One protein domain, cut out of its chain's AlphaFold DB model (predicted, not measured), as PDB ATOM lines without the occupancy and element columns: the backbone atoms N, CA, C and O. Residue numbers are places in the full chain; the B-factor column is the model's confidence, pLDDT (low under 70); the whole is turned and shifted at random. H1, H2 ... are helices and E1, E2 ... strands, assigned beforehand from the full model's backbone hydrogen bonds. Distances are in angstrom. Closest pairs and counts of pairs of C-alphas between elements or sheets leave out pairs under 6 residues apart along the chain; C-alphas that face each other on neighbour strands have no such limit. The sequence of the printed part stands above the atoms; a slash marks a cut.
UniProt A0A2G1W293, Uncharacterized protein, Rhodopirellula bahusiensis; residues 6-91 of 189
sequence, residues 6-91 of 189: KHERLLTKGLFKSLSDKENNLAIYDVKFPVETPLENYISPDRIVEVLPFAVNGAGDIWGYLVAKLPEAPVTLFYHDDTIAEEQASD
ATOM      1  N   LYS A   6      24.952 -58.112  22.297       89.12
ATOM      2  CA  LYS A   6      26.325 -57.778  22.717       89.12
ATOM      3  C   LYS A   6      26.435 -56.320  23.168       89.12
ATOM      4  O   LYS A   6      27.063 -56.056  24.188       89.12
ATOM      5  N   HIS A   7      25.780 -55.405  22.460       89.31
ATOM      6  CA  HIS A   7      25.734 -53.992  22.815       89.31
ATOM      7  C   HIS A   7      25.014 -53.786  24.156       89.31
ATOM      8  O   HIS A   7      25.582 -53.179  25.062       89.31
ATOM      9  N   GLU A   8      23.814 -54.353  24.337       87.56
ATOM     10  CA  GLU A   8      23.060 -54.249  25.603       87.56
ATOM     11  C   GLU A   8      23.872 -54.759  26.806       87.56
ATOM     12  O   GLU A   8      23.884 -54.158  27.888       87.56
ATOM     13  N   ARG A   9      24.615 -55.855  26.613       89.44
ATOM     14  CA  ARG A   9      25.510 -56.394  27.638       89.44
ATOM     15  C   ARG A   9      26.624 -55.413  28.001       89.44
ATOM     16  O   ARG A   9      26.901 -55.234  29.185       89.44
ATOM     17  N   LEU A  10      27.273 -54.797  27.013       87.62
ATOM     18  CA  LEU A  10      28.357 -53.838  27.246       87.62
ATOM     19  C   LEU A  10      27.856 -52.545  27.900       87.62
ATOM     20  O   LEU A  10      28.523 -52.034  28.800       87.62
ATOM     21  N   LEU A  11      26.656 -52.077  27.537       83.44
ATOM     22  CA  LEU A  11      25.979 -50.978  28.235       83.44
ATOM     23  C   LEU A  11      25.792 -51.299  29.721       83.44
ATOM     24  O   LEU A  11      26.165 -50.505  30.581       83.44
ATOM     25  N   THR A  12      25.297 -52.499  30.033       85.12
ATOM     26  CA  THR A  12      25.086 -52.946  31.422       85.12
ATOM     27  C   THR A  12      26.398 -53.036  32.208       85.12
ATOM     28  O   THR A  12      26.427 -52.789  33.413       85.12
ATOM     29  N   LYS A  13      27.506 -53.354  31.530       85.06
ATOM     30  CA  LYS A  13      28.856 -53.359  32.114       85.06
ATOM     31  C   LYS A  13      29.490 -51.967  32.234       85.06
ATOM     32  O   LYS A  13      30.599 -51.860  32.748       85.06
ATOM     33  N   GLY A  14      28.803 -50.913  31.792       81.31
ATOM     34  CA  GLY A  14      29.270 -49.534  31.890       81.31
ATOM     35  C   GLY A  14      30.357 -49.166  30.881       81.31
ATOM     36  O   GLY A  14      31.113 -48.242  31.156       81.31
ATOM     37  N   LEU A  15      30.439 -49.853  29.734       82.56
ATOM     38  CA  LEU A  15      31.491 -49.629  28.736       82.56
ATOM     39  C   LEU A  15      31.623 -48.153  28.347       82.56
ATOM     40  O   LEU A  15      32.672 -47.558  28.560       82.56
ATOM     41  N   PHE A  16      30.551 -47.546  27.839       75.44
ATOM     42  CA  PHE A  16      30.592 -46.158  27.373       75.44
ATOM     43  C   PHE A  16      30.888 -45.164  28.500       75.44
ATOM     44  O   PHE A  16      31.630 -44.211  28.292       75.44
ATOM     45  N   LYS A  17      30.424 -45.442  29.727       74.56
ATOM     46  CA  LYS A  17      30.811 -44.655  30.905       74.56
ATOM     47  C   LYS A  17      32.326 -44.707  31.130       74.56
ATOM     48  O   LYS A  17      32.932 -43.674  31.387       74.56
ATOM     49  N   SER A  18      32.941 -45.880  31.021       74.38
ATOM     50  CA  SER A  18      34.391 -46.032  31.176       74.38
ATOM     51  C   SER A  18      35.192 -45.389  30.037       74.38
ATOM     52  O   SER A  18      36.294 -44.898  30.271       74.38
ATOM     53  N   LEU A  19      34.642 -45.376  28.821       72.75
ATOM     54  CA  LEU A  19      35.255 -44.746  27.647       72.75
ATOM     55  C   LEU A  19      35.154 -43.215  27.664       72.75
ATOM     56  O   LEU A  19      36.045 -42.554  27.149       72.75
ATOM     57  N   SER A  20      34.106 -42.660  28.283       62.88
ATOM     58  CA  SER A  20      33.892 -41.209  28.427       62.88
ATOM     59  C   SER A  20      34.850 -40.519  29.411       62.88
ATOM     60  O   SER A  20      34.832 -39.293  29.546       62.88
ATOM     61  N   ASP A  21      35.681 -41.288  30.122       64.94
ATOM     62  CA  ASP A  21      36.730 -40.721  30.960       64.94
ATOM     63  C   ASP A  21      37.788 -40.054  30.069       64.94
ATOM     64  O   ASP A  21      38.264 -40.658  29.107       64.94
ATOM     65  N   LYS A  22      38.168 -38.812  30.396       56.72
ATOM     66  CA  LYS A  22      39.065 -37.964  29.586       56.72
ATOM     67  C   LYS A  22      40.404 -38.620  29.283       56.72
ATOM     68  O   LYS A  22      41.092 -38.198  28.357       56.72
ATOM     69  N   GLU A  23      40.788 -39.606  30.082       58.38
ATOM     70  CA  GLU A  23      42.023 -40.346  29.907       58.38
ATOM     71  C   GLU A  23      41.905 -41.427  28.820       58.38
ATOM     72  O   GLU A  23      42.908 -41.711  28.180       58.38
ATOM     73  N   ASN A  24      40.719 -41.974  28.523       56.44
ATOM     74  CA  ASN A  24      40.531 -43.194  27.719       56.44
ATOM     75  C   ASN A  24      40.185 -42.977  26.228       56.44
ATOM     76  O   ASN A  24      39.982 -43.965  25.530       56.44
ATOM     77  N   ASN A  25      40.157 -41.728  25.742       53.19
ATOM     78  CA  ASN A  25      39.738 -41.280  24.396       53.19
ATOM     79  C   ASN A  25      39.996 -42.271  23.237       53.19
ATOM     80  O   ASN A  25      41.008 -42.187  22.541       53.19
ATOM     81  N   LEU A  26      39.039 -43.159  22.965       53.88
ATOM     82  CA  LEU A  26      38.813 -43.638  21.604       53.88
ATOM     83  C   LEU A  26      38.073 -42.510  20.874       53.88
ATOM     84  O   LEU A  26      37.223 -41.866  21.484       53.88
ATOM     85  N   ALA A  27      38.338 -42.277  19.591       50.00
ATOM     86  CA  ALA A  27      37.667 -41.308  18.708       50.00
ATOM     87  C   ALA A  27      36.164 -41.572  18.477       50.00
ATOM     88  O   ALA A  27      35.582 -41.204  17.459       50.00
ATOM     89  N   ILE A  28      35.540 -42.267  19.413       52.56
ATOM     90  CA  ILE A  28      34.125 -42.531  19.539       52.56
ATOM     91  C   ILE A  28      33.647 -41.442  20.498       52.56
ATOM     92  O   ILE A  28      33.621 -41.624  21.716       52.56
ATOM     93  N   TYR A  29      33.388 -40.259  19.943       52.03
ATOM     94  CA  TYR A  29      32.954 -39.104  20.709       52.03
ATOM     95  C   TYR A  29      31.566 -39.385  21.271       52.03
ATOM     96  O   TYR A  29      30.593 -39.616  20.551       52.03
ATOM     97  N   ASP A  30      31.513 -39.388  22.599       41.91
ATOM     98  CA  ASP A  30      30.298 -39.449  23.392       41.91
ATOM     99  C   ASP A  30      29.413 -38.250  23.027       41.91
ATOM    100  O   ASP A  30      29.626 -37.123  23.491       41.91
ATOM    101  N   VAL A  31      28.414 -38.472  22.169       38.66
ATOM    102  CA  VAL A  31      27.307 -37.530  21.974       38.66
ATOM    103  C   VAL A  31      26.457 -37.562  23.231       38.66
ATOM    104  O   VAL A  31      25.380 -38.138  23.188       38.66
ATOM    105  N   LYS A  32      26.956 -37.011  24.351       40.59
ATOM    106  CA  LYS A  32      26.248 -36.853  25.636       40.59
ATOM    107  C   LYS A  32      25.066 -37.808  25.756       40.59
ATOM    108  O   LYS A  32      23.917 -37.376  25.681       40.59
ATOM    109  N   PHE A  33      25.362 -39.096  25.815       42.03
ATOM    110  CA  PHE A  33      24.365 -40.114  25.541       42.03
ATOM    111  C   PHE A  33      23.222 -40.049  26.563       42.03
ATOM    112  O   PHE A  33      23.454 -40.328  27.746       42.03
ATOM    113  N   PRO A  34      21.966 -39.749  26.185       40.78
ATOM    114  CA  PRO A  34      20.876 -40.366  26.900       40.78
ATOM    115  C   PRO A  34      20.862 -41.839  26.483       40.78
ATOM    116  O   PRO A  34      20.996 -42.177  25.313       40.78
ATOM    117  N   VAL A  35      20.649 -42.724  27.451       47.00
ATOM    118  CA  VAL A  35      20.507 -44.190  27.313       47.00
ATOM    119  C   VAL A  35      19.319 -44.591  26.396       47.00
ATOM    120  O   VAL A  35      19.015 -45.764  26.209       47.00
ATOM    121  N   GLU A  36      18.669 -43.598  25.791       52.22
ATOM    122  CA  GLU A  36      17.601 -43.649  24.805       52.22
ATOM    123  C   GLU A  36      18.065 -42.865  23.564       52.22
ATOM    124  O   GLU A  36      17.661 -41.720  23.355       52.22
ATOM    125  N   THR A  37      18.977 -43.427  22.764       59.16
ATOM    126  CA  THR A  37      19.395 -42.762  21.523       59.16
ATOM    127  C   THR A  37      18.199 -42.704  20.569       59.16
ATOM    128  O   THR A  37      17.569 -43.744  20.333       59.16
ATOM    129  N   PRO A  38      17.826 -41.518  20.052       64.81
ATOM    130  CA  PRO A  38      16.723 -41.414  19.113       64.81
ATOM    131  C   PRO A  38      17.048 -42.197  17.845       64.81
ATOM    132  O   PRO A  38      18.197 -42.290  17.420       64.81
ATOM    133  N   LEU A  39      16.007 -42.766  17.248       70.75
ATOM    134  CA  LEU A  39      16.103 -43.292  15.901       70.75
ATOM    135  C   LEU A  39      16.357 -42.127  14.944       70.75
ATOM    136  O   LEU A  39      15.623 -41.136  14.982       70.75
ATOM    137  N   GLU A  40      17.350 -42.273  14.079       75.31
ATOM    138  CA  GLU A  40      17.624 -41.306  13.024       75.31
ATOM    139  C   GLU A  40      17.272 -41.892  11.662       75.31
ATOM    140  O   GLU A  40      17.419 -43.089  11.413       75.31
ATOM    141  N   ASN A  41      16.768 -41.030  10.785       74.06
ATOM    142  CA  ASN A  41      16.435 -41.388   9.419       74.06
ATOM    143  C   ASN A  41      17.507 -40.823   8.503       74.06
ATOM    144  O   ASN A  41      17.658 -39.607   8.403       74.06
ATOM    145  N   TYR A  42      18.193 -41.716   7.807       69.75
ATOM    146  CA  TYR A  42      19.138 -41.383   6.753       69.75
ATOM    147  C   TYR A  42      18.465 -41.561   5.395       69.75
ATOM    148  O   TYR A  42      17.648 -42.465   5.210       69.75
ATOM    149  N   ILE A  43      18.764 -40.682   4.442       60.25
ATOM    150  CA  ILE A  43      18.115 -40.674   3.126       60.25
ATOM    151  C   ILE A  43      19.099 -41.186   2.070       60.25
ATOM    152  O   ILE A  43      20.172 -40.627   1.896       60.25
ATOM    153  N   SER A  44      18.698 -42.240   1.355       54.00
ATOM    154  CA  SER A  44      19.291 -42.732   0.101       54.00
ATOM    155  C   SER A  44      18.537 -42.187  -1.101       54.00
ATOM    156  O   SER A  44      17.342 -41.907  -0.968       54.00
ATOM    157  N   PRO A  45      19.152 -42.164  -2.299       54.53
ATOM    158  CA  PRO A  45      18.456 -41.873  -3.547       54.53
ATOM    159  C   PRO A  45      17.178 -42.700  -3.770       54.53
ATOM    160  O   PRO A  45      16.261 -42.227  -4.439       54.53
ATOM    161  N   ASP A  46      17.087 -43.916  -3.219       54.72
ATOM    162  CA  ASP A  46      15.969 -44.840  -3.436       54.72
ATOM    163  C   ASP A  46      15.155 -45.200  -2.176       54.72
ATOM    164  O   ASP A  46      14.087 -45.809  -2.299       54.72
ATOM    165  N   ARG A  47      15.601 -44.827  -0.966       61.91
ATOM    166  CA  ARG A  47      14.921 -45.193   0.290       61.91
ATOM    167  C   ARG A  47      15.343 -44.352   1.488       61.91
ATOM    168  O   ARG A  47      16.456 -43.851   1.561       61.91
ATOM    169  N   ILE A  48      14.477 -44.301   2.492       71.81
ATOM    170  CA  ILE A  48      14.842 -43.862   3.842       71.81
ATOM    171  C   ILE A  48      15.320 -45.097   4.610       71.81
ATOM    172  O   ILE A  48      14.644 -46.128   4.586       71.81
ATOM    173  N   VAL A  49      16.470 -45.005   5.277       76.44
ATOM    174  CA  VAL A  49      16.957 -46.038   6.194       76.44
ATOM    175  C   VAL A  49      16.904 -45.556   7.631       76.44
ATOM    176  O   VAL A  49      17.312 -44.448   7.964       76.44
ATOM    177  N   GLU A  50      16.387 -46.429   8.483       84.44
ATOM    178  CA  GLU A  50      16.312 -46.215   9.919       84.44
ATOM    179  C   GLU A  50      17.618 -46.688  10.565       84.44
ATOM    180  O   GLU A  50      18.033 -47.846  10.410       84.44
ATOM    181  N   VAL A  51      18.261 -45.782  11.294       84.06
ATOM    182  CA  VAL A  51      19.529 -46.005  11.983       84.06
ATOM    183  C   VAL A  51      19.302 -45.902  13.479       84.06
ATOM    184  O   VAL A  51      18.653 -44.980  13.973       84.06
ATOM    185  N   LEU A  52      19.857 -46.866  14.208       87.06
ATOM    186  CA  LEU A  52      19.978 -46.808  15.655       87.06
ATOM    187  C   LEU A  52      21.407 -46.353  15.999       87.06
ATOM    188  O   LEU A  52      22.307 -47.204  16.049       87.06
ATOM    189  N   PRO A  53      21.645 -45.038  16.163       84.31
ATOM    190  CA  PRO A  53      22.971 -44.499  16.432       84.31
ATOM    191  C   PRO A  53      23.481 -44.946  17.798       84.31
ATOM    192  O   PRO A  53      22.712 -45.132  18.750       84.31
ATOM    193  N   PHE A  54      24.802 -45.086  17.904       82.38
ATOM    194  CA  PHE A  54      25.447 -45.267  19.190       82.38
ATOM    195  C   PHE A  54      26.750 -44.514  19.456       82.38
ATOM    196  O   PHE A  54      27.272 -44.611  20.565       82.38
ATOM    197  N   ALA A  55      27.283 -43.771  18.497       79.19
ATOM    198  CA  ALA A  55      28.332 -42.784  18.736       79.19
ATOM    199  C   ALA A  55      28.470 -41.861  17.524       79.19
ATOM    200  O   ALA A  55      27.919 -42.161  16.466       79.19
ATOM    201  N   VAL A  56      29.251 -40.788  17.664       75.38
ATOM    202  CA  VAL A  56      29.749 -40.008  16.521       75.38
ATOM    203  C   VAL A  56      31.267 -39.962  16.522       75.38
ATOM    204  O   VAL A  56      31.899 -40.157  17.562       75.38
ATOM    205  N   ASN A  57      31.867 -39.679  15.373       72.19
ATOM    206  CA  ASN A  57      33.265 -39.267  15.312       72.19
ATOM    207  C   ASN A  57      33.392 -37.724  15.365       72.19
ATOM    208  O   ASN A  57      32.402 -36.994  15.412       72.19
ATOM    209  N   GLY A  58      34.626 -37.211  15.367       59.44
ATOM    210  CA  GLY A  58      34.897 -35.767  15.412       59.44
ATOM    211  C   GLY A  58      34.492 -34.990  14.150       59.44
ATOM    212  O   GLY A  58      34.481 -33.762  14.195       59.44
ATOM    213  N   ALA A  59      34.162 -35.686  13.058       66.88
ATOM    214  CA  ALA A  59      33.659 -35.111  11.811       66.88
ATOM    215  C   ALA A  59      32.120 -35.047  11.759       66.88
ATOM    216  O   ALA A  59      31.574 -34.376  10.895       66.88
ATOM    217  N   GLY A  60      31.421 -35.673  12.714       70.38
ATOM    218  CA  GLY A  60      29.958 -35.729  12.747       70.38
ATOM    219  C   GLY A  60      29.364 -36.994  12.124       70.38
ATOM    220  O   GLY A  60      28.147 -37.155  12.171       70.38
ATOM    221  N   ASP A  61      30.193 -37.911  11.619       79.25
ATOM    222  CA  ASP A  61      29.731 -39.207  11.118       79.25
ATOM    223  C   ASP A  61      29.204 -40.066  12.264       79.25
ATOM    224  O   ASP A  61      29.735 -40.043  13.382       79.25
ATOM    225  N   ILE A  62      28.183 -40.869  11.976       82.06
ATOM    226  CA  ILE A  62      27.489 -41.685  12.965       82.06
ATOM    227  C   ILE A  62      27.976 -43.127  12.920       82.06
ATOM    228  O   ILE A  62      27.928 -43.801  11.897       82.06
ATOM    229  N   TRP A  63      28.338 -43.650  14.084       86.38
ATOM    230  CA  TRP A  63      28.425 -45.082  14.325       86.38
ATOM    231  C   TRP A  63      27.059 -45.597  14.753       86.38
ATOM    232  O   TRP A  63      26.497 -45.114  15.736       86.38
ATOM    233  N   GLY A  64      26.515 -46.586  14.050       88.19
ATOM    234  CA  GLY A  64      25.166 -47.069  14.321       88.19
ATOM    235  C   GLY A  64      24.892 -48.472  13.804       88.19
ATOM    236  O   GLY A  64      25.765 -49.151  13.262       88.19
ATOM    237  N   TYR A  65      23.641 -48.890  13.974       88.25
ATOM    238  CA  TYR A  65      23.102 -50.119  13.398       88.25
ATOM    239  C   TYR A  65      21.995 -49.792  12.404       88.25
ATOM    240  O   TYR A  65      21.091 -49.017  12.719       88.25
ATOM    241  N   LEU A  66      22.001 -50.458  11.249       86.94
ATOM    242  CA  LEU A  66      20.829 -50.499  10.377       86.94
ATOM    243  C   LEU A  66      19.706 -51.269  11.076       86.94
ATOM    244  O   LEU A  66      19.826 -52.472  11.323       86.94
ATOM    245  N   VAL A  67      18.587 -50.597  11.345       85.50
ATOM    246  CA  VAL A  67      17.435 -51.196  12.036       85.50
ATOM    247  C   VAL A  67      16.918 -52.439  11.321       85.50
ATOM    248  O   VAL A  67      16.604 -53.439  11.966       85.50
ATOM    249  N   ALA A  68      16.896 -52.410   9.989       83.75
ATOM    250  CA  ALA A  68      16.446 -53.525   9.159       83.75
ATOM    251  C   ALA A  68      17.273 -54.815   9.340       83.75
ATOM    252  O   ALA A  68      16.806 -55.885   8.956       83.75
ATOM    253  N   LYS A  69      18.484 -54.729   9.913       83.06
ATOM    254  CA  LYS A  69      19.380 -55.871  10.163       83.06
ATOM    255  C   LYS A  69      19.385 -56.331  11.627       83.06
ATOM    256  O   LYS A  69      20.085 -57.282  11.972       83.06
ATOM    257  N   LEU A  70      18.626 -55.679  12.511       84.19
ATOM    258  CA  LEU A  70      18.533 -56.093  13.912       84.19
ATOM    259  C   LEU A  70      17.851 -57.470  14.033       84.19
ATOM    260  O   LEU A  70      16.904 -57.750  13.297       84.19
ATOM    261  N   PRO A  71      18.277 -58.326  14.986       83.56
ATOM    262  CA  PRO A  71      19.196 -58.052  16.102       83.56
ATOM    263  C   PRO A  71      20.679 -58.374  15.840       83.56
ATOM    264  O   PRO A  71      21.507 -58.126  16.715       83.56
ATOM    265  N   GLU A  72      21.025 -58.916  14.673       77.75
ATOM    266  CA  GLU A  72      22.379 -59.377  14.310       77.75
ATOM    267  C   GLU A  72      23.107 -58.347  13.428       77.75
ATOM    268  O   GLU A  72      23.873 -58.693  12.531       77.75
ATOM    269  N   ALA A  73      22.827 -57.063  13.662       83.19
ATOM    270  CA  ALA A  73      23.310 -55.983  12.817       83.19
ATOM    271  C   ALA A  73      24.814 -55.716  13.035       83.19
ATOM    272  O   ALA A  73      25.236 -55.556  14.188       83.19
ATOM    273  N   PRO A  74      25.602 -55.596  11.952       89.75
ATOM    274  CA  PRO A  74      26.978 -55.127  12.027       89.75
ATOM    275  C   PRO A  74      27.034 -53.665  12.477       89.75
ATOM    276  O   PRO A  74      26.060 -52.917  12.365       89.75
ATOM    277  N   VAL A  75      28.192 -53.261  12.994       89.25
ATOM    278  CA  VAL A  75      28.495 -51.851  13.242       89.25
ATOM    279  C   VAL A  75      28.773 -51.181  11.905       89.25
ATOM    280  O   VAL A  75      29.665 -51.612  11.173       89.25
ATOM    281  N   THR A  76      28.038 -50.112  11.624       87.56
ATOM    282  CA  THR A  76      28.119 -49.350  10.379       87.56
ATOM    283  C   THR A  76      28.524 -47.910  10.681       87.56
ATOM    284  O   THR A  76      28.034 -47.322  11.649       87.56
ATOM    285  N   LEU A  77      29.427 -47.364   9.869       86.38
ATOM    286  CA  LEU A  77      29.709 -45.934   9.799       86.38
ATOM    287  C   LEU A  77      28.780 -45.311   8.763       86.38
ATOM    288  O   LEU A  77      28.753 -45.771   7.626       86.38
ATOM    289  N   PHE A  78      28.030 -44.297   9.162       83.06
ATOM    290  CA  PHE A  78      27.181 -43.487   8.300       83.06
ATOM    291  C   PHE A  78      27.837 -42.123   8.177       83.06
ATOM    292  O   PHE A  78      27.939 -41.403   9.175       83.06
ATOM    293  N   TYR A  79      28.300 -41.796   6.979       79.81
ATOM    294  CA  TYR A  79      28.946 -40.518   6.736       79.81
ATOM    295  C   TYR A  79      27.893 -39.397   6.791       79.81
ATOM    296  O   TYR A  79      26.730 -39.596   6.438       79.81
ATOM    297  N   HIS A  80      28.247 -38.253   7.377       71.25
ATOM    298  CA  HIS A  80      27.309 -37.133   7.529       71.25
ATOM    299  C   HIS A  80      27.201 -36.304   6.247       71.25
ATOM    300  O   HIS A  80      26.094 -36.011   5.798       71.25
ATOM    301  N   ASP A  81      28.364 -35.969   5.688       69.06
ATOM    302  CA  ASP A  81      28.553 -35.234   4.429       69.06
ATOM    303  C   ASP A  81      28.813 -36.184   3.258       69.06
ATOM    304  O   ASP A  81      29.337 -35.800   2.218       69.06
ATOM    305  N   ASP A  82      28.589 -37.471   3.478       64.50
ATOM    306  CA  ASP A  82      28.460 -38.374   2.372       64.50
ATOM    307  C   ASP A  82      27.277 -39.246   2.676       64.50
ATOM    308  O   ASP A  82      27.087 -39.879   3.707       64.50
ATOM    309  N   THR A  83      26.464 -39.315   1.690       64.44
ATOM    310  CA  THR A  83      25.613 -40.416   1.423       64.44
ATOM    311  C   THR A  83      26.423 -41.682   1.146       64.44
ATOM    312  O   THR A  83      26.377 -42.207   0.053       64.44
ATOM    313  N   ILE A  84      27.187 -42.182   2.109       69.56
ATOM    314  CA  ILE A  84      27.813 -43.504   2.100       69.56
ATOM    315  C   ILE A  84      27.572 -44.130   3.471       69.56
ATOM    316  O   ILE A  84      27.520 -43.455   4.501       69.56
ATOM    317  N   ALA A  85      27.389 -45.446   3.491       78.06
ATOM    318  CA  ALA A  85      27.401 -46.203   4.731       78.06
ATOM    319  C   ALA A  85      28.276 -47.437   4.550       78.06
ATOM    320  O   ALA A  85      28.150 -48.152   3.555       78.06
ATOM    321  N   GLU A  86      29.154 -47.684   5.512       83.44
ATOM    322  CA  GLU A  86      30.132 -48.764   5.448       83.44
ATOM    323  C   GLU A  86      30.015 -49.648   6.672       83.44
ATOM    324  O   GLU A  86      30.105 -49.187   7.811       83.44
ATOM    325  N   GLU A  87      29.836 -50.943   6.454       87.00
ATOM    326  CA  GLU A  87      29.977 -51.907   7.534       87.00
ATOM    327  C   GLU A  87      31.445 -52.003   7.952       87.00
ATOM    328  O   GLU A  87      32.334 -52.253   7.144       87.00
ATOM    329  N   GLN A  88      31.704 -51.805   9.239       85.25
ATOM    330  CA  GLN A  88      33.059 -51.695   9.778       85.25
ATOM    331  C   GLN A  88      33.410 -52.873  10.684       85.25
ATOM    332  O   GLN A  88      34.586 -53.195  10.850       85.25
ATOM    333  N   ALA A  89      32.407 -53.535  11.270       87.94
ATOM    334  CA  ALA A  89      32.605 -54.748  12.052       87.94
ATOM    335  C   ALA A  89      31.330 -55.586  12.155       87.94
ATOM    336  O   ALA A  89      30.224 -55.055  12.183       87.94
ATOM    337  N   SER A  90      31.494 -56.896  12.324       87.56
ATOM    338  CA  SER A  90      30.398 -57.848  12.543       87.56
ATOM    339  C   SER A  90      29.577 -57.577  13.803       87.56
ATOM    340  O   SER A  90      28.391 -57.884  13.850       87.56
ATOM    341  N   ASP A  91      30.208 -57.016  14.833       89.31
ATOM    342  CA  ASP A  91      29.572 -56.631  16.083       89.31
ATOM    343  C   ASP A  91      30.417 -55.599  16.837       89.31
ATOM    344  O   ASP A  91      31.545 -55.281  16.457       89.31
TER     345      ASP A  91
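This is residues 6 to 91 of the 189 residues of an uncharacterized protein of Rhodopirellula bahusiensis (UniProt A0A2G1W293). A single strongly twisted sheet of five strands winds up and down as a meander, and two short helices, H1 and H2, sit off one end of its long axis, not on the sheet. A long loop, residues 20 to 39, leads from H2 back to E1, and the tip of the E1 and E2 hairpin makes the far end. The printed part has 86 residues with two named helices, then five named strands, in sheet order E1 E2 E3 E4 E5, antiparallel throughout; the class is mixed, with under half of the residues in named elements. It is compact, with a radius of gyration of the C-alphas of 13.1 A, and only just elongated, spanning 41 by 27 by 22 A.

H1, residues 6 to 12, begins with C-alpha 6 at (26.325, -57.778, 22.717) and is 10.0 A long; H2, residues 15 to 19, is 6.3 A. E1 is residues 40 to 43, E2 residues 48 to 56 and 19.9 A, E3 residues 62 to 66, E4 residues 75 to 78, and E5, residues 84 to 89 and 15.8 A, ends with C-alpha 89 at (32.605, -54.748, 12.052).

E2 bends by 72 degrees at residue 53, and its pairing is staggered: residues 48 to 51 pair with E1, N 42 to O 49 at 2.9 A, and residues 51 to 56 with E3, N 54 to O 63 at 2.8 A. E3 and E4 form a hairpin, N 64 to O 76 at 2.9 A, as do E4 and E5, N 77 to O 86 at 2.8 A. H1 and H2 are close but not clearly touching, the closest C-alphas, of Leu 10 and Phe 16, being 8.0 A apart. In H1 and H2 every O i to N i+4 pair is within hydrogen-bond range.

The C-alphas of Glu 23 and Asp 46 are the farthest apart, 42.6 A. The printed part has no cut; the link from H2 to E1 is long. Mean pLDDT of the printed part is 72.8, with 31 residues under 70, among them 20 to 38.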